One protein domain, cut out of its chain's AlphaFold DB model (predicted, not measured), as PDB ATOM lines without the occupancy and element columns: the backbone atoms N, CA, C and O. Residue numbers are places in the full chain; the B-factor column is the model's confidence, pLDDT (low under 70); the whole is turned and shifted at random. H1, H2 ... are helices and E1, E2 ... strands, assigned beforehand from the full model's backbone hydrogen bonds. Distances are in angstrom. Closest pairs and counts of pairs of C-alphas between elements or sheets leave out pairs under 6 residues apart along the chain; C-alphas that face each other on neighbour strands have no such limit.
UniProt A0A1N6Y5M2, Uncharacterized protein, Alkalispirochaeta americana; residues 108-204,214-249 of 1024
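AT A GLANCE: This is residues 108 to 204 and 214 to 249 of the 1024 residues of an uncharacterized protein of Alkalispirochaeta americana (UniProt A0A1N6Y5M2). Look first for a strongly twisted wall of five antiparallel strands, in the order E3, E2, E1, E5, E6, with H2 packed over E5 and H1 grazing the same sheet beyond it. On the side of the sheet away from H2 lies a small ribbon of two antiparallel strands, E4 and E7; beyond it a long loop sticks out with residues 226 to 237, H3 among them. The printed part has 133 residues with three named helices and seven named strands, along the chain E1 E2 E3 E4 E5 H1 H2 E6 E7 H3; the class is mixed, and under half of the residues are in named elements. The whole is compact, with a radius of gyration of the C-alphas of 15.6 A and spans of 45 by 33 by 29 A.

IN THESE COORDINATES: Find C-alpha 108 at (105.997, 141.863, 124.790); from there E1 runs 19.8 A to residue 114. E2, residues 120 to 127, covers 22.4 A, and E3 is residues 133 to 136. E5, residues 165 to 171, covers 20.2 A; E6 is residues 195 to 197. E4 is residues 157 to 159 and E7 is residues 217 to 219. H1, residues 177 to 185, covers 12.5 A, and H2, residues 187 to 193, covers 10.0 A. H3, residues 232 to 237, ends at C-alpha 237, (114.724, 133.499, 148.808).

HOW THE PARTS SIT: Begin at E1 and E5, where N 110 and O 169 are 2.8 A apart, within hydrogen-bond range. E1, E2 and E3 form a meander, each strand the antiparallel neighbour of the one before, and two hairpins; find N 111 and O 123 at 2.8 A, then N 134 and O 126 at 2.8 A. At the other edge, N 168 of E5 and O 195 of E6 are 2.8 A apart. H2 is on the sheet at a height of 9.7 A, over E5 and along the strands, at 25 degrees on the local plane; the closest C-alphas are those of Ala 169 and His 193, 6.4 A. H1 only grazes the sheet with residues 180 to 184. H1 and H2 touch only at the corner, closest at the C-alphas of Met 183 and Arg 190, 5.6 A, with a steep tilt of 55 degrees, opposite ways. In the E4 and E7 pair, N 218 and O 158 are 3.0 A apart. H3 touches no helix and is not on the five-strand sheet. Every O i to N i+4 pair is within range in H1 and H2; H3 has 0 of 2, beside 2 of 3 O i to N i+3 pairs.

THE WHOLE: The two C-alphas farthest apart are those of Asn 141 and Asp 233, 47.7 A. Residues 205 to 213 are not printed; C-alphas 204 and 214 are 14.0 A apart across the cut. The links E3 to E4 and E7 to H3 are long. The mean pLDDT of the printed part is 72.1; residue 162, residues 198 to 204 and residues 214 to 247 are under 70.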
ATOM      1  N   TRP A 108     107.428 141.626 124.709       91.31
ATOM      2  CA  TRP A 108     105.997 141.863 124.790       91.31
ATOM      3  C   TRP A 108     105.289 140.700 125.462       91.31
ATOM      4  O   TRP A 108     105.531 139.528 125.177       91.31
ATOM      5  N   LEU A 109     104.388 141.049 126.368       90.69
ATOM      6  CA  LEU A 109     103.559 140.118 127.104       90.69
ATOM      7  C   LEU A 109     102.100 140.343 126.719       90.69
ATOM      8  O   LEU A 109     101.549 141.429 126.914       90.69
ATOM      9  N   HIS A 110     101.472 139.301 126.190       91.81
ATOM     10  CA  HIS A 110     100.085 139.304 125.748       91.81
ATOM     11  C   HIS A 110      99.249 138.505 126.737       91.81
ATOM     12  O   HIS A 110      99.500 137.324 126.965       91.81
ATOM     13  N   VAL A 111      98.247 139.149 127.331       90.62
ATOM     14  CA  VAL A 111      97.384 138.548 128.348       90.62
ATOM     15  C   VAL A 111      95.946 138.610 127.875       90.62
ATOM     16  O   VAL A 111      95.364 139.686 127.736       90.62
ATOM     17  N   ARG A 112      95.351 137.438 127.690       92.31
ATOM     18  CA  ARG A 112      93.927 137.267 127.431       92.31
ATOM     19  C   ARG A 112      93.246 136.826 128.717       92.31
ATOM     20  O   ARG A 112      93.631 135.830 129.321       92.31
ATOM     21  N   ARG A 113      92.229 137.572 129.132       90.31
ATOM     22  CA  ARG A 113      91.447 137.343 130.347       90.31
ATOM     23  C   ARG A 113      89.998 137.063 129.984       90.31
ATOM     24  O   ARG A 113      89.333 137.932 129.424       90.31
ATOM     25  N   THR A 114      89.489 135.897 130.356       90.75
ATOM     26  CA  THR A 114      88.067 135.560 130.227       90.75
ATOM     27  C   THR A 114      87.388 135.730 131.585       90.75
ATOM     28  O   THR A 114      87.726 135.040 132.542       90.75
ATOM     29  N   GLU A 115      86.443 136.665 131.687       88.56
ATOM     30  CA  GLU A 115      85.667 136.911 132.909       88.56
ATOM     31  C   GLU A 115      84.507 135.908 133.075       88.56
ATOM     32  O   GLU A 115      83.974 135.401 132.077       88.56
ATOM     33  N   PRO A 116      84.016 135.696 134.315       81.94
ATOM     34  CA  PRO A 116      82.773 134.980 134.581       81.94
ATOM     35  C   PRO A 116      81.613 135.564 133.767       81.94
ATOM     36  O   PRO A 116      81.185 136.697 133.984       81.94
ATOM     37  N   GLY A 117      81.100 134.787 132.814       86.56
ATOM     38  CA  GLY A 117      80.097 135.241 131.841       86.56
ATOM     39  C   GLY A 117      80.605 135.332 130.399       86.56
ATOM     40  O   GLY A 117      79.833 135.704 129.519       86.56
ATOM     41  N   GLY A 118      81.866 134.966 130.146       88.06
ATOM     42  CA  GLY A 118      82.427 134.805 128.802       88.06
ATOM     43  C   GLY A 118      82.907 136.102 128.153       88.06
ATOM     44  O   GLY A 118      83.203 136.112 126.960       88.06
ATOM     45  N   ARG A 119      82.985 137.205 128.909       92.06
ATOM     46  CA  ARG A 119      83.571 138.449 128.405       92.06
ATOM     47  C   ARG A 119      85.085 138.289 128.319       92.06
ATOM     48  O   ARG A 119      85.734 138.039 129.329       92.06
ATOM     49  N   VAL A 120      85.630 138.475 127.125       89.88
ATOM     50  CA  VAL A 120      87.068 138.396 126.855       89.88
ATOM     51  C   VAL A 120      87.657 139.801 126.878       89.88
ATOM     52  O   VAL A 120      87.086 140.736 126.315       89.88
ATOM     53  N   LEU A 121      88.784 139.956 127.561       90.69
ATOM     54  CA  LEU A 121      89.564 141.181 127.630       90.69
ATOM     55  C   LEU A 121      91.012 140.869 127.290       90.69
ATOM     56  O   LEU A 121      91.538 139.838 127.702       90.69
ATOM     57  N   TRP A 122      91.654 141.787 126.585       91.12
ATOM     58  CA  TRP A 122      93.053 141.667 126.224       91.12
ATOM     59  C   TRP A 122      93.863 142.800 126.813       91.12
ATOM     60  O   TRP A 122      93.410 143.942 126.899       91.12
ATOM     61  N   TYR A 123      95.072 142.445 127.214       91.25
ATOM     62  CA  TYR A 123      96.074 143.353 127.719       91.25
ATOM     63  C   TYR A 123      97.393 143.040 127.032       91.25
ATOM     64  O   TYR A 123      97.737 141.881 126.804       91.25
ATOM     65  N   GLU A 124      98.130 144.090 126.726       93.44
ATOM     66  CA  GLU A 124      99.456 144.013 126.143       93.44
ATOM     67  C   GLU A 124     100.396 144.833 127.023       93.44
ATOM     68  O   GLU A 124     100.054 145.942 127.447       93.44
ATOM     69  N   TYR A 125     101.563 144.281 127.326       92.50
ATOM     70  CA  TYR A 125     102.583 144.931 128.138       92.50
ATOM     71  C   TYR A 125     103.917 144.861 127.408       92.50
ATOM     72  O   TYR A 125     104.269 143.815 126.872       92.50
ATOM     73  N   GLN A 126     104.669 145.955 127.416       92.94
ATOM     74  CA  GLN A 126     106.078 145.934 127.052       92.94
ATOM     75  C   GLN A 126     106.880 145.463 128.267       92.94
ATOM     76  O   GLN A 126     106.773 146.065 129.338       92.94
ATOM     77  N   VAL A 127     107.676 144.415 128.101       88.38
ATOM     78  CA  VAL A 127     108.687 143.992 129.073       88.38
ATOM     79  C   VAL A 127     109.933 144.844 128.848       88.38
ATOM     80  O   VAL A 127     110.410 144.950 127.718       88.38
ATOM     81  N   ARG A 128     110.424 145.496 129.900       85.69
ATOM     82  CA  ARG A 128     111.610 146.363 129.872       85.69
ATOM     83  C   ARG A 128     112.866 145.599 130.300       85.69
ATOM     84  O   ARG A 128     112.775 144.524 130.882       85.69
ATOM     85  N   ASP A 129     114.032 146.197 130.070       78.81
ATOM     86  CA  ASP A 129     115.352 145.646 130.434       78.81
ATOM     87  C   ASP A 129     115.519 145.352 131.929       78.81
ATOM     88  O   ASP A 129     116.296 144.483 132.312       78.81
ATOM     89  N   ASP A 130     114.785 146.067 132.780       76.00
ATOM     90  CA  ASP A 130     114.747 145.856 134.228       76.00
ATOM     91  C   ASP A 130     113.681 144.831 134.662       76.00
ATOM     92  O   ASP A 130     113.385 144.709 135.848       76.00
ATOM     93  N   GLY A 131     113.060 144.125 133.711       75.00
ATOM     94  CA  GLY A 131     111.989 143.159 133.949       75.00
ATOM     95  C   GLY A 131     110.635 143.786 134.296       75.00
ATOM     96  O   GLY A 131     109.657 143.059 134.473       75.00
ATOM     97  N   THR A 132     110.532 145.120 134.382       82.75
ATOM     98  CA  THR A 132     109.252 145.786 134.645       82.75
ATOM     99  C   THR A 132     108.355 145.793 133.408       82.75
ATOM    100  O   THR A 132     108.806 145.758 132.262       82.75
ATOM    101  N   LEU A 133     107.047 145.840 133.642       85.69
ATOM    102  CA  LEU A 133     106.010 145.808 132.624       85.69
ATOM    103  C   LEU A 133     105.423 147.204 132.430       85.69
ATOM    104  O   LEU A 133     104.916 147.817 133.368       85.69
ATOM    105  N   ARG A 134     105.411 147.698 131.195       91.44
ATOM    106  CA  ARG A 134     104.721 148.938 130.835       91.44
ATOM    107  C   ARG A 134     103.458 148.636 130.049       91.44
ATOM    108  O   ARG A 134     103.513 148.015 128.993       91.44
ATOM    109  N   VAL A 135     102.311 149.094 130.548       90.62
ATOM    110  CA  VAL A 135     101.018 148.815 129.903       90.62
ATOM    111  C   VAL A 135     100.938 149.480 128.525       90.62
ATOM    112  O   VAL A 135     101.129 150.692 128.395       90.62
ATOM    113  N   CYS A 136     100.573 148.709 127.502       89.56
ATOM    114  CA  CYS A 136     100.203 149.214 126.187       89.56
ATOM    115  C   CYS A 136      98.701 149.518 126.163       89.56
ATOM    116  O   CYS A 136      97.862 148.621 126.098       89.56
ATOM    117  N   GLN A 137      98.346 150.800 126.287       85.81
ATOM    118  CA  GLN A 137      96.957 151.247 126.188       85.81
ATOM    119  C   GLN A 137      96.627 151.557 124.735       85.81
ATOM    120  O   GLN A 137      97.208 152.470 124.157       85.81
ATOM    121  N   TRP A 138      95.674 150.825 124.169       85.56
ATOM    122  CA  TRP A 138      95.256 151.027 122.788       85.56
ATOM    123  C   TRP A 138      94.364 152.257 122.677       85.56
ATOM    124  O   TRP A 138      93.280 152.304 123.260       85.56
ATOM    125  N   SER A 139      94.815 153.259 121.927       82.06
ATOM    126  CA  SER A 139      93.936 154.333 121.469       82.06
ATOM    127  C   SER A 139      93.095 153.885 120.269       82.06
ATOM    128  O   SER A 139      93.466 152.956 119.553       82.06
ATOM    129  N   ASP A 140      91.987 154.581 120.000       82.44
ATOM    130  CA  ASP A 140      91.116 154.291 118.848       82.44
ATOM    131  C   ASP A 140      91.872 154.316 117.503       82.44
ATOM    132  O   ASP A 140      91.481 153.628 116.565       82.44
ATOM    133  N   ASN A 141      92.968 155.079 117.419       78.88
ATOM    134  CA  ASN A 141      93.816 155.182 116.226       78.88
ATOM    135  C   ASN A 141      94.881 154.073 116.133       78.88
ATOM    136  O   ASN A 141      95.503 153.917 115.089       78.88
ATOM    137  N   GLU A 142      95.129 153.346 117.223       79.31
ATOM    138  CA  GLU A 142      96.090 152.236 117.295       79.31
ATOM    139  C   GLU A 142      95.407 150.873 117.103       79.31
ATOM    140  O   GLU A 142      96.078 149.880 116.824       79.31
ATOM    141  N   ILE A 143      94.073 150.816 117.196       85.19
ATOM    142  CA  ILE A 143      93.282 149.653 116.779       85.19
ATOM    143  C   ILE A 143      93.471 149.468 115.271       85.19
ATOM    144  O   ILE A 143      93.156 150.361 114.485       85.19
ATOM    145  N   GLY A 144      93.981 148.308 114.864       84.88
ATOM    146  CA  GLY A 144      94.348 148.050 113.470       84.88
ATOM    147  C   GLY A 144      95.809 148.344 113.127       84.88
ATOM    148  O   GLY A 144      96.220 148.050 112.008       84.88
ATOM    149  N   SER A 145      96.592 148.912 114.052       83.12
ATOM    150  CA  SER A 145      98.008 149.237 113.840       83.12
ATOM    151  C   SER A 145      98.926 148.139 114.374       83.12
ATOM    152  O   SER A 145      98.749 147.669 115.502       83.12
ATOM    153  N   ASP A 146      99.956 147.781 113.604       82.12
ATOM    154  CA  ASP A 146     101.008 146.835 114.014       82.12
ATOM    155  C   ASP A 146     101.998 147.437 115.014       82.12
ATOM    156  O   ASP A 146     102.646 146.711 115.770       82.12
ATOM    157  N   TYR A 147     102.076 148.767 115.050       82.00
ATOM    158  CA  TYR A 147     102.840 149.510 116.038       82.00
ATOM    159  C   TYR A 147     101.891 150.177 117.031       82.00
ATOM    160  O   TYR A 147     101.045 150.991 116.643       82.00
ATOM    161  N   ARG A 148     102.022 149.832 118.316       86.81
ATOM    162  CA  ARG A 148     101.219 150.422 119.398       86.81
ATOM    163  C   ARG A 148     102.143 150.861 120.523       86.81
ATOM    164  O   ARG A 148     102.972 150.078 120.984       86.81
ATOM    165  N   VAL A 149     102.010 152.119 120.941       85.06
ATOM    166  CA  VAL A 149     102.968 152.751 121.853       85.06
ATOM    167  C   VAL A 149     102.636 152.403 123.308       85.06
ATOM    168  O   VAL A 149     101.510 152.650 123.759       85.06
ATOM    169  N   PRO A 150     103.600 151.907 124.100       87.06
ATOM    170  CA  PRO A 150     103.385 151.609 125.508       87.06
ATOM    171  C   PRO A 150     103.355 152.906 126.331       87.06
ATOM    172  O   PRO A 150     104.373 153.353 126.839       87.06
ATOM    173  N   ARG A 151     102.180 153.542 126.460       85.12
ATOM    174  CA  ARG A 151     102.002 154.818 127.200       85.12
ATOM    175  C   ARG A 151     101.490 154.665 128.633       85.12
ATOM    176  O   ARG A 151     101.296 155.657 129.332       85.12
ATOM    177  N   GLY A 152     101.198 153.446 129.065       85.12
ATOM    178  CA  GLY A 152     100.593 153.198 130.364       85.12
ATOM    179  C   GLY A 152     101.578 153.279 131.529       85.12
ATOM    180  O   GLY A 152     102.763 153.581 131.372       85.12
ATOM    181  N   HIS A 153     101.054 153.010 132.724       86.94
ATOM    182  CA  HIS A 153     101.856 152.950 133.941       86.94
ATOM    183  C   HIS A 153     102.820 151.760 133.900       86.94
ATOM    184  O   HIS A 153     102.546 150.742 133.259       86.94
ATOM    185  N   ILE A 154     103.942 151.919 134.594       86.31
ATOM    186  CA  ILE A 154     104.906 150.850 134.831       86.31
ATOM    187  C   ILE A 154     104.444 150.074 136.066       86.31
ATOM    188  O   ILE A 154     104.034 150.672 137.063       86.31
ATOM    189  N   THR A 155     104.478 148.754 135.977       80.56
ATOM    190  CA  THR A 155     104.143 147.808 137.039       80.56
ATOM    191  C   THR A 155     105.168 146.680 137.032       80.56
ATOM    192  O   THR A 155     105.740 146.362 135.999       80.56
ATOM    193  N   ASP A 156     105.419 146.065 138.174       74.38
ATOM    194  CA  ASP A 156     106.253 144.867 138.318       74.38
ATOM    195  C   ASP A 156     105.414 143.573 138.340       74.38
ATOM    196  O   ASP A 156     105.944 142.469 138.441       74.38
ATOM    197  N   HIS A 157     104.088 143.690 138.233       72.56
ATOM    198  CA  HIS A 157     103.168 142.560 138.332       72.56
ATOM    199  C   HIS A 157     101.912 142.733 137.475       72.56
ATOM    200  O   HIS A 157     101.510 143.853 137.134       72.56
ATOM    201  N   ILE A 158     101.239 141.611 137.191       73.38
ATOM    202  CA  ILE A 158      99.902 141.593 136.584       73.38
ATOM    203  C   ILE A 158      98.878 141.186 137.650       73.38
ATOM    204  O   ILE A 158      99.051 140.156 138.306       73.38
ATOM    205  N   PRO A 159      97.791 141.956 137.837       70.00
ATOM    206  CA  PRO A 159      96.713 141.558 138.735       70.00
ATOM    207  C   PRO A 159      95.907 140.393 138.134       70.00
ATOM    208  O   PRO A 159      95.338 140.504 137.040       70.00
ATOM    209  N   VAL A 160      95.819 139.279 138.865       70.00
ATOM    210  CA  VAL A 160      95.173 138.030 138.424       70.00
ATOM    211  C   VAL A 160      94.002 137.717 139.352       70.00
ATOM    212  O   VAL A 160      94.211 137.206 140.432       70.00
ATOM    213  N   SER A 161      92.757 138.014 138.979       72.44
ATOM    214  CA  SER A 161      91.598 137.784 139.856       72.44
ATOM    215  C   SER A 161      91.141 136.322 139.863       72.44
ATOM    216  O   SER A 161      90.977 135.724 138.800       72.44
ATOM    217  N   TYR A 162      90.806 135.806 141.050       65.31
ATOM    218  CA  TYR A 162      90.495 134.393 141.340       65.31
ATOM    219  C   TYR A 162      89.458 133.682 140.438       65.31
ATOM    220  O   TYR A 162      89.464 132.459 140.363       65.31
ATOM    221  N   ASN A 163      88.571 134.394 139.735       74.94
ATOM    222  CA  ASN A 163      87.495 133.787 138.927       74.94
ATOM    223  C   ASN A 163      87.669 133.936 137.410       74.94
ATOM    224  O   ASN A 163      86.750 133.597 136.666       74.94
ATOM    225  N   ASN A 164      88.788 134.484 136.946       79.31
ATOM    226  CA  ASN A 164      89.019 134.661 135.519       79.31
ATOM    227  C   ASN A 164      89.931 133.552 134.986       79.31
ATOM    228  O   ASN A 164      90.839 133.105 135.682       79.31
ATOM    229  N   GLU A 165      89.724 133.160 133.733       85.00
ATOM    230  CA  GLU A 165      90.683 132.329 133.001       85.00
ATOM    231  C   GLU A 165      91.715 133.247 132.348       85.00
ATOM    232  O   GLU A 165      91.350 134.253 131.727       85.00
ATOM    233  N   TYR A 166      92.994 132.910 132.484       84.44
ATOM    234  CA  TYR A 166      94.085 133.682 131.903       84.44
ATOM    235  C   TYR A 166      94.840 132.834 130.893       84.44
ATOM    236  O   TYR A 166      95.213 131.701 131.173       84.44
ATOM    237  N   GLN A 167      95.094 133.411 129.726       88.94
ATOM    238  CA  GLN A 167      96.027 132.874 128.748       88.94
ATOM    239  C   GLN A 167      97.113 133.922 128.531       88.94
ATOM    240  O   GLN A 167      96.798 135.086 128.276       88.94
ATOM    241  N   ILE A 168      98.376 133.532 128.679       87.69
ATOM    242  CA  ILE A 168      99.522 134.441 128.625       87.69
ATOM    243  C   ILE A 168     100.526 133.950 127.589       87.69
ATOM    244  O   ILE A 168     100.845 132.766 127.541       87.69
ATOM    245  N   ALA A 169     101.044 134.864 126.777       87.88
ATOM    246  CA  ALA A 169     102.134 134.597 125.851       87.88
ATOM    247  C   ALA A 169     103.206 135.675 125.958       87.88
ATOM    248  O   ALA A 169     102.885 136.861 126.041       87.88
ATOM    249  N   TYR A 170     104.464 135.253 125.922       88.12
ATOM    250  CA  TYR A 170     105.611 136.134 125.744       88.12
ATOM    251  C   TYR A 170     106.070 136.103 124.282       88.12
ATOM    252  O   TYR A 170     105.966 135.074 123.613       88.12
ATOM    253  N   SER A 171     106.567 137.231 123.788       87.50
ATOM    254  CA  SER A 171     107.139 137.382 122.454       87.50
ATOM    255  C   SER A 171     108.212 138.470 122.478       87.50
ATOM    256  O   SER A 171     107.956 139.557 122.989       87.50
ATOM    257  N   GLU A 172     109.390 138.235 121.894       85.75
ATOM    258  CA  GLU A 172     110.421 139.287 121.743       85.75
ATOM    259  C   GLU A 172     109.903 140.458 120.868       85.75
ATOM    260  O   GLU A 172     110.344 141.599 121.000       85.75
ATOM    261  N   VAL A 173     108.905 140.208 120.009       87.81
ATOM    262  CA  VAL A 173     108.273 141.206 119.132       87.81
ATOM    263  C   VAL A 173     106.797 141.413 119.442       87.81
ATOM    264  O   VAL A 173     106.076 140.473 119.768       87.81
ATOM    265  N   GLN A 174     106.311 142.642 119.274       89.69
ATOM    266  CA  GLN A 174     104.884 142.930 119.412       89.69
ATOM    267  C   GLN A 174     104.118 142.233 118.279       89.69
ATOM    268  O   GLN A 174     104.486 142.356 117.106       89.69
ATOM    269  N   TRP A 175     103.043 141.520 118.606       91.06
ATOM    270  CA  TRP A 175     102.199 140.884 117.594       91.06
ATOM    271  C   TRP A 175     101.607 141.907 116.621       91.06
ATOM    272  O   TRP A 175     101.186 142.992 117.031       91.06
ATOM    273  N   SER A 176     101.520 141.563 115.337       89.25
ATOM    274  CA  SER A 176     100.735 142.369 114.402       89.25
ATOM    275  C   SER A 176      99.257 142.324 114.749       89.25
ATOM    276  O   SER A 176      98.767 141.415 115.426       89.25
ATOM    277  N   TRP A 177      98.525 143.323 114.273       89.12
ATOM    278  CA  TRP A 177      97.087 143.367 114.456       89.12
ATOM    279  C   TRP A 177      96.400 142.177 113.779       89.12
ATOM    280  O   TRP A 177      95.507 141.562 114.358       89.12
ATOM    281  N   ALA A 178      96.868 141.791 112.588       88.56
ATOM    282  CA  ALA A 178      96.357 140.625 111.874       88.56
ATOM    283  C   ALA A 178      96.552 139.322 112.671       88.56
ATOM    284  O   ALA A 178      95.633 138.501 112.753       88.56
ATOM    285  N   LEU A 179      97.719 139.143 113.303       89.25
ATOM    286  CA  LEU A 179      97.964 138.005 114.184       89.25
ATOM    287  C   LEU A 179      97.044 138.049 115.404       89.25
ATOM    288  O   LEU A 179      96.458 137.032 115.765       89.25
ATOM    289  N   TYR A 180      96.871 139.220 116.012       89.81
ATOM    290  CA  TYR A 180      95.968 139.394 117.142       89.81
ATOM    291  C   TYR A 180      94.512 139.027 116.789       89.81
ATOM    292  O   TYR A 180      93.861 138.291 117.530       89.81
ATOM    293  N   GLU A 181      94.001 139.452 115.628       90.75
ATOM    294  CA  GLU A 181      92.659 139.077 115.155       90.75
ATOM    295  C   GLU A 181      92.524 137.567 114.940       90.75
ATOM    296  O   GLU A 181      91.487 136.976 115.256       90.75
ATOM    297  N   ARG A 182      93.573 136.911 114.436       91.00
ATOM    298  CA  ARG A 182      93.605 135.449 114.317       91.00
ATOM    299  C   ARG A 182      93.641 134.779 115.682       91.00
ATOM    300  O   ARG A 182      92.855 133.865 115.902       91.00
ATOM    301  N   MET A 183      94.469 135.259 116.609       90.62
ATOM    302  CA  MET A 183      94.511 134.773 117.989       90.62
ATOM    303  C   MET A 183      93.158 134.926 118.672       90.62
ATOM    304  O   MET A 183      92.773 134.051 119.431       90.62
ATOM    305  N   GLU A 184      92.381 135.970 118.400       90.06
ATOM    306  CA  GLU A 184      91.041 136.101 118.981       90.06
ATOM    307  C   GLU A 184      90.052 135.065 118.416       90.06
ATOM    308  O   GLU A 184      89.233 134.502 119.148       90.06
ATOM    309  N   ASN A 185      90.166 134.729 117.130       91.81
ATOM    310  CA  ASN A 185      89.194 133.886 116.432       91.81
ATOM    311  C   ASN A 185      89.577 132.396 116.334       91.81
ATOM    312  O   ASN A 185      88.695 131.557 116.144       91.81
ATOM    313  N   ASP A 186      90.853 132.042 116.498       91.62
ATOM    314  CA  ASP A 186      91.375 130.682 116.333       91.62
ATOM    315  C   ASP A 186      91.844 130.091 117.672       91.62
ATOM    316  O   ASP A 186      92.895 130.434 118.216       91.62
ATOM    317  N   ALA A 187      91.045 129.169 118.216       89.94
ATOM    318  CA  ALA A 187      91.363 128.486 119.467       89.94
ATOM    319  C   ALA A 187      92.577 127.551 119.358       89.94
ATOM    320  O   ALA A 187      93.289 127.396 120.348       89.94
ATOM    321  N   GLY A 188      92.814 126.955 118.184       87.81
ATOM    322  CA  GLY A 188      93.969 126.091 117.948       87.81
ATOM    323  C   GLY A 188      95.256 126.905 117.985       87.81
ATOM    324  O   GLY A 188      96.162 126.583 118.750       87.81
ATOM    325  N   LEU A 189      95.274 128.031 117.268       86.44
ATOM    326  CA  LEU A 189      96.397 128.969 117.288       86.44
ATOM    327  C   LEU A 189      96.683 129.471 118.714       86.44
ATOM    328  O   LEU A 189      97.830 129.460 119.154       86.44
ATOM    329  N   ARG A 190      95.645 129.816 119.491       89.94
ATOM    330  CA  ARG A 190      95.830 130.190 120.905       89.94
ATOM    331  C   ARG A 190      96.443 129.078 121.738       89.94
ATOM    332  O   ARG A 190      97.341 129.365 122.515       89.94
ATOM    333  N   SER A 191      95.976 127.837 121.599       84.81
ATOM    334  CA  SER A 191      96.530 126.717 122.372       84.81
ATOM    335  C   SER A 191      97.994 126.423 122.036       84.81
ATOM    336  O   SER A 191      98.713 125.904 122.882       84.81
ATOM    337  N   THR A 192      98.436 126.786 120.829       82.19
ATOM    338  CA  THR A 192      99.832 126.649 120.400       82.19
ATOM    339  C   THR A 192     100.724 127.763 120.951       82.19
ATOM    340  O   THR A 192     101.869 127.502 121.305       82.19
ATOM    341  N   HIS A 193     100.227 129.002 121.017       81.75
ATOM    342  CA  HIS A 193     101.058 130.177 121.312       81.75
ATOM    343  C   HIS A 193     100.851 130.789 122.703       81.75
ATOM    344  O   HIS A 193     101.681 131.587 123.132       81.75
ATOM    345  N   MET A 194      99.758 130.469 123.400       86.06
ATOM    346  CA  MET A 194      99.441 131.017 124.719       86.06
ATOM    347  C   MET A 194      99.371 129.919 125.776       86.06
ATOM    348  O   MET A 194      98.706 128.900 125.600       86.06
ATOM    349  N   HIS A 195      99.994 130.176 126.920       81.75
ATOM    350  CA  HIS A 195      99.924 129.321 128.094       81.75
ATOM    351  C   HIS A 195      98.679 129.633 128.910       81.75
ATOM    352  O   HIS A 195      98.464 130.771 129.328       81.75
ATOM    353  N   GLU A 196      97.863 128.614 129.152       82.62
ATOM    354  CA  GLU A 196      96.725 128.715 130.056       82.62
ATOM    355  C   GLU A 196      97.204 128.662 131.509       82.62
ATOM    356  O   GLU A 196      97.867 127.711 131.925       82.62
ATOM    357  N   LEU A 197      96.863 129.687 132.287       73.31
ATOM    358  CA  LEU A 197      97.033 129.679 133.732       73.31
ATOM    359  C   LEU A 197      95.766 129.093 134.352       73.31
ATOM    360  O   LEU A 197      94.714 129.739 134.387       73.31
ATOM    361  N   THR A 198      95.866 127.859 134.836       60.97
ATOM    362  CA  THR A 198      94.774 127.175 135.532       60.97
ATOM    363  C   THR A 198      94.811 127.488 137.031       60.97
ATOM    364  O   THR A 198      95.855 127.768 137.613       60.97
ATOM    365  N   GLN A 199      93.669 127.407 137.718       53.09
ATOM    366  CA  GLN A 199      93.625 127.595 139.180       53.09
ATOM    367  C   GLN A 199      94.508 126.588 139.949       53.09
ATOM    368  O   GLN A 199      94.938 126.875 141.063       53.09
ATOM    369  N   GLU A 200      94.815 125.426 139.361       41.31
ATOM    370  CA  GLU A 200      95.708 124.411 139.942       41.31
ATOM    371  C   GLU A 200      97.193 124.813 139.874       41.31
ATOM    372  O   GLU A 200      97.944 124.514 140.805       41.31
ATOM    373  N   THR A 201      97.600 125.569 138.843       43.91
ATOM    374  CA  THR A 201      98.954 126.153 138.730       43.91
ATOM    375  C   THR A 201      99.166 127.344 139.673       43.91
ATOM    376  O   THR A 201     100.305 127.711 139.946       43.91
ATOM    377  N   VAL A 202      98.085 127.894 140.239       38.84
ATOM    378  CA  VAL A 202      98.073 129.008 141.213       38.84
ATOM    379  C   VAL A 202      97.693 128.515 142.627       38.84
ATOM    380  O   VAL A 202      97.263 129.290 143.480       38.84
ATOM    381  N   SER A 203      97.804 127.212 142.915       30.80
ATOM    382  CA  SER A 203      97.262 126.649 144.160       30.80
ATOM    383  C   SER A 203      97.981 127.143 145.428       30.80
ATOM    384  O   SER A 203      99.074 126.714 145.792       30.80
ATOM    385  N   PHE A 204      97.299 128.024 146.165       34.12
ATOM    386  CA  PHE A 204      97.610 128.335 147.556       34.12
ATOM    387  C   PHE A 204      97.211 127.149 148.434       34.12
ATOM    388  O   PHE A 204      96.072 126.672 148.389       34.12
ATOM    389  N   THR A 214      94.368 141.103 150.168       27.66
ATOM    390  CA  THR A 214      95.324 142.002 149.534       27.66
ATOM    391  C   THR A 214      95.638 141.410 148.173       27.66
ATOM    392  O   THR A 214      96.517 140.570 148.053       27.66
ATOM    393  N   ASN A 215      94.835 141.824 147.191       30.33
ATOM    394  CA  ASN A 215      95.052 141.772 145.746       30.33
ATOM    395  C   ASN A 215      95.945 140.637 145.217       30.33
ATOM    396  O   ASN A 215      97.167 140.766 145.144       30.33
ATOM    397  N   ASP A 216      95.273 139.593 144.740       34.91
ATOM    398  CA  ASP A 216      95.784 138.545 143.862       34.91
ATOM    399  C   ASP A 216      96.718 139.119 142.767       34.91
ATOM    400  O   ASP A 216      96.285 139.756 141.798       34.91
ATOM    401  N   THR A 217      98.024 138.927 142.940       34.34
ATOM    402  CA  THR A 217      99.073 139.446 142.054       34.34
ATOM    403  C   THR A 217      99.962 138.299 141.587       34.34
ATOM    404  O   THR A 217     100.516 137.563 142.399       34.34
ATOM    405  N   ALA A 218     100.096 138.134 140.267       33.94
ATOM    406  CA  ALA A 218     101.169 137.330 139.693       33.94
ATOM    407  C   ALA A 218     102.413 138.218 139.629       33.94
ATOM    408  O   ALA A 218     102.431 139.220 138.906       33.94
ATOM    409  N   VAL A 219     103.420 137.883 140.435       30.00
ATOM    410  CA  VAL A 219     104.691 138.605 140.494       30.00
ATOM    411  C   VAL A 219     105.606 138.005 139.433       30.00
ATOM    412  O   VAL A 219     106.021 136.853 139.549       30.00
ATOM    413  N   PHE A 220     105.925 138.783 138.400       37.69
ATOM    414  CA  PHE A 220     107.039 138.459 137.515       37.69
ATOM    415  C   PHE A 220     108.281 138.978 138.225       37.69
ATOM    416  O   PHE A 220     108.385 140.166 138.516       37.69
ATOM    417  N   LEU A 221     109.155 138.066 138.643       32.88
ATOM    418  CA  LEU A 221     110.251 138.410 139.538       32.88
ATOM    419  C   LEU A 221     111.172 139.435 138.884       32.88
ATOM    420  O   LEU A 221     111.879 139.147 137.922       32.88
ATOM    421  N   ASN A 222     111.158 140.626 139.474       31.39
ATOM    422  CA  ASN A 222     112.164 141.653 139.314       31.39
ATOM    423  C   ASN A 222     113.470 141.117 139.910       31.39
ATOM    424  O   ASN A 222     113.726 141.243 141.110       31.39
ATOM    425  N   ALA A 223     114.270 140.443 139.094       29.56
ATOM    426  CA  ALA A 223     115.670 140.287 139.410       29.56
ATOM    427  C   ALA A 223     116.371 141.519 138.839       29.56
ATOM    428  O   ALA A 223     116.191 141.850 137.668       29.56
ATOM    429  N   ASN A 224     117.238 142.150 139.634       32.16
ATOM    430  CA  ASN A 224     118.391 142.872 139.086       32.16
ATOM    431  C   ASN A 224     118.975 142.091 137.890       32.16
ATOM    432  O   ASN A 224     118.782 140.877 137.839       32.16
ATOM    433  N   PRO A 225     119.743 142.709 136.978       34.00
ATOM    434  CA  PRO A 225     120.514 141.957 135.992       34.00
ATOM    435  C   PRO A 225     121.497 141.038 136.734       34.00
ATOM    436  O   PRO A 225     122.632 141.400 137.033       34.00
ATOM    437  N   VAL A 226     121.031 139.858 137.133       35.28
ATOM    438  CA  VAL A 226     121.844 138.812 137.707       35.28
ATOM    439  C   VAL A 226     122.497 138.224 136.477       35.28
ATOM    440  O   VAL A 226     121.858 137.539 135.686       35.28
ATOM    441  N   GLU A 227     123.786 138.497 136.312       38.09
ATOM    442  CA  GLU A 227     124.668 137.880 135.313       38.09
ATOM    443  C   GLU A 227     124.740 136.338 135.449       38.09
ATOM    444  O   GLU A 227     125.633 135.694 134.902       38.09
ATOM    445  N   ARG A 228     123.842 135.719 136.229       36.84
ATOM    446  CA  ARG A 228     123.781 134.293 136.509       36.84
ATOM    447  C   ARG A 228     122.335 133.777 136.501       36.84
ATOM    448  O   ARG A 228     121.469 134.393 137.116       36.84
ATOM    449  N   PRO A 229     122.090 132.616 135.873       42.75
ATOM    450  CA  PRO A 229     120.828 131.892 135.990       42.75
ATOM    451  C   PRO A 229     120.460 131.627 137.469       42.75
ATOM    452  O   PRO A 229     121.313 131.151 138.220       42.75
ATOM    453  N   ILE A 230     119.209 131.908 137.876       42.75
ATOM    454  CA  ILE A 230     118.671 131.626 139.226       42.75
ATOM    455  C   ILE A 230     118.601 130.109 139.427       42.75
ATOM    456  O   ILE A 230     117.751 129.424 138.851       42.75
ATOM    457  N   ARG A 231     119.500 129.542 140.232       43.62
ATOM    458  CA  ARG A 231     119.490 128.096 140.473       43.62
ATOM    459  C   ARG A 231     118.261 127.736 141.300       43.62
ATOM    460  O   ARG A 231     117.754 128.543 142.070       43.62
ATOM    461  N   ARG A 232     117.788 126.492 141.178       43.94
ATOM    462  CA  ARG A 232     116.642 125.988 141.957       43.94
ATOM    463  C   ARG A 232     116.805 126.223 143.468       43.94
ATOM    464  O   ARG A 232     115.812 126.456 144.147       43.94
ATOM    465  N   ASP A 233     118.041 126.202 143.957       46.41
ATOM    466  CA  ASP A 233     118.389 126.439 145.362       46.41
ATOM    467  C   ASP A 233     118.169 127.905 145.797       46.41
ATOM    468  O   ASP A 233     117.898 128.159 146.970       46.41
ATOM    469  N   ASP A 234     118.198 128.853 144.854       44.28
ATOM    470  CA  ASP A 234     117.963 130.286 145.084       44.28
ATOM    471  C   ASP A 234     116.453 130.613 145.167       44.28
ATOM    472  O   ASP A 234     116.059 131.678 145.641       44.28
ATOM    473  N   LEU A 235     115.571 129.680 144.768       49.47
ATOM    474  CA  LEU A 235     114.109 129.856 144.833       49.47
ATOM    475  C   LEU A 235     113.574 129.937 146.272       49.47
ATOM    476  O   LEU A 235     112.432 130.344 146.477       49.47
ATOM    477  N   HIS A 236     114.380 129.560 147.268       51.16
ATOM    478  CA  HIS A 236     114.041 129.693 148.686       51.16
ATOM    479  C   HIS A 236     114.078 131.141 149.195       51.16
ATOM    480  O   HIS A 236     113.553 131.404 150.274       51.16
ATOM    481  N   GLU A 237     114.674 132.074 148.445       47.09
ATOM    482  CA  GLU A 237     114.724 133.499 148.808       47.09
ATOM    483  C   GLU A 237     113.500 134.293 148.322       47.09
ATOM    484  O   GLU A 237     113.380 135.494 148.579       47.09
ATOM    485  N   LEU A 238     112.576 133.640 147.614       49.34
ATOM    486  CA  LEU A 238     111.395 134.281 147.052       49.34
ATOM    487  C   LEU A 238     110.318 134.494 148.125       49.34
ATOM    488  O   LEU A 238     110.145 133.642 148.996       49.34
ATOM    489  N   PRO A 239     109.588 135.625 148.096       48.16
ATOM    490  CA  PRO A 239     108.612 135.950 149.128       48.16
ATOM    491  C   PRO A 239     107.525 134.873 149.233       48.16
ATOM    492  O   PRO A 239     106.920 134.504 148.227       48.16
ATOM    493  N   ASP A 240     107.227 134.457 150.469       46.75
ATOM    494  CA  ASP A 240     106.337 133.340 150.845       46.75
ATOM    495  C   ASP A 240     104.905 133.380 150.250       46.75
ATOM    496  O   ASP A 240     104.153 132.417 150.388       46.75
ATOM    497  N   ASN A 241     104.507 134.471 149.579       45.91
ATOM    498  CA  ASN A 241     103.128 134.745 149.160       45.91
ATOM    499  C   ASN A 241     102.946 135.003 147.644       45.91
ATOM    500  O   ASN A 241     101.868 135.440 147.239       45.91
ATOM    501  N   GLY A 242     103.967 134.789 146.806       46.81
ATOM    502  CA  GLY A 242     103.893 135.032 145.355       46.81
ATOM    503  C   GLY A 242     103.668 133.762 144.526       46.81
ATOM    504  O   GLY A 242     104.331 132.753 144.746       46.81
ATOM    505  N   CYS A 243     102.774 133.815 143.532       50.00
ATOM    506  CA  CYS A 243     102.701 132.790 142.485       50.00
ATOM    507  C   CYS A 243     103.708 133.121 141.378       50.00
ATOM    508  O   CYS A 243     103.671 134.222 140.827       50.00
ATOM    509  N   ILE A 244     104.574 132.164 141.035       53.25
ATOM    510  CA  ILE A 244     105.554 132.295 139.951       53.25
ATOM    511  C   ILE A 244     105.017 131.530 138.745       53.25
ATOM    512  O   ILE A 244     104.931 130.304 138.772       53.25
ATOM    513  N   ALA A 245     104.659 132.253 137.688       55.22
ATOM    514  CA  ALA A 245     104.354 131.653 136.397       55.22
ATOM    515  C   ALA A 245     105.627 131.649 135.539       55.22
ATOM    516  O   ALA A 245     106.133 132.711 135.177       55.22
ATOM    517  N   GLY A 246     106.150 130.464 135.221       63.66
ATOM    518  CA  GLY A 246     107.205 130.319 134.220       63.66
ATOM    519  C   GLY A 246     106.606 130.430 132.820       63.66
ATOM    520  O   GLY A 246     105.706 129.665 132.482       63.66
ATOM    521  N   LEU A 247     107.087 131.377 132.018       69.94
ATOM    522  CA  LEU A 247     106.757 131.458 130.594       69.94
ATOM    523  C   LEU A 247     107.890 130.843 129.782       69.94
ATOM    524  O   LEU A 247     109.061 130.987 130.133       69.94
ATOM    525  N   ILE A 248     107.534 130.156 128.701       73.94
ATOM    526  CA  ILE A 248     108.518 129.572 127.797       73.94
ATOM    527  C   ILE A 248     108.984 130.660 126.834       73.94
ATOM    528  O   ILE A 248     108.178 131.234 126.104       73.94
ATOM    529  N   ASP A 249     110.290 130.906 126.814       80.56
ATOM    530  CA  ASP A 249     110.958 131.709 125.796       80.56
ATOM    531  C   ASP A 249     111.844 130.781 124.943       80.56
ATOM    532  O   ASP A 249     112.953 130.425 125.359       80.56
TER     533      ASP A 249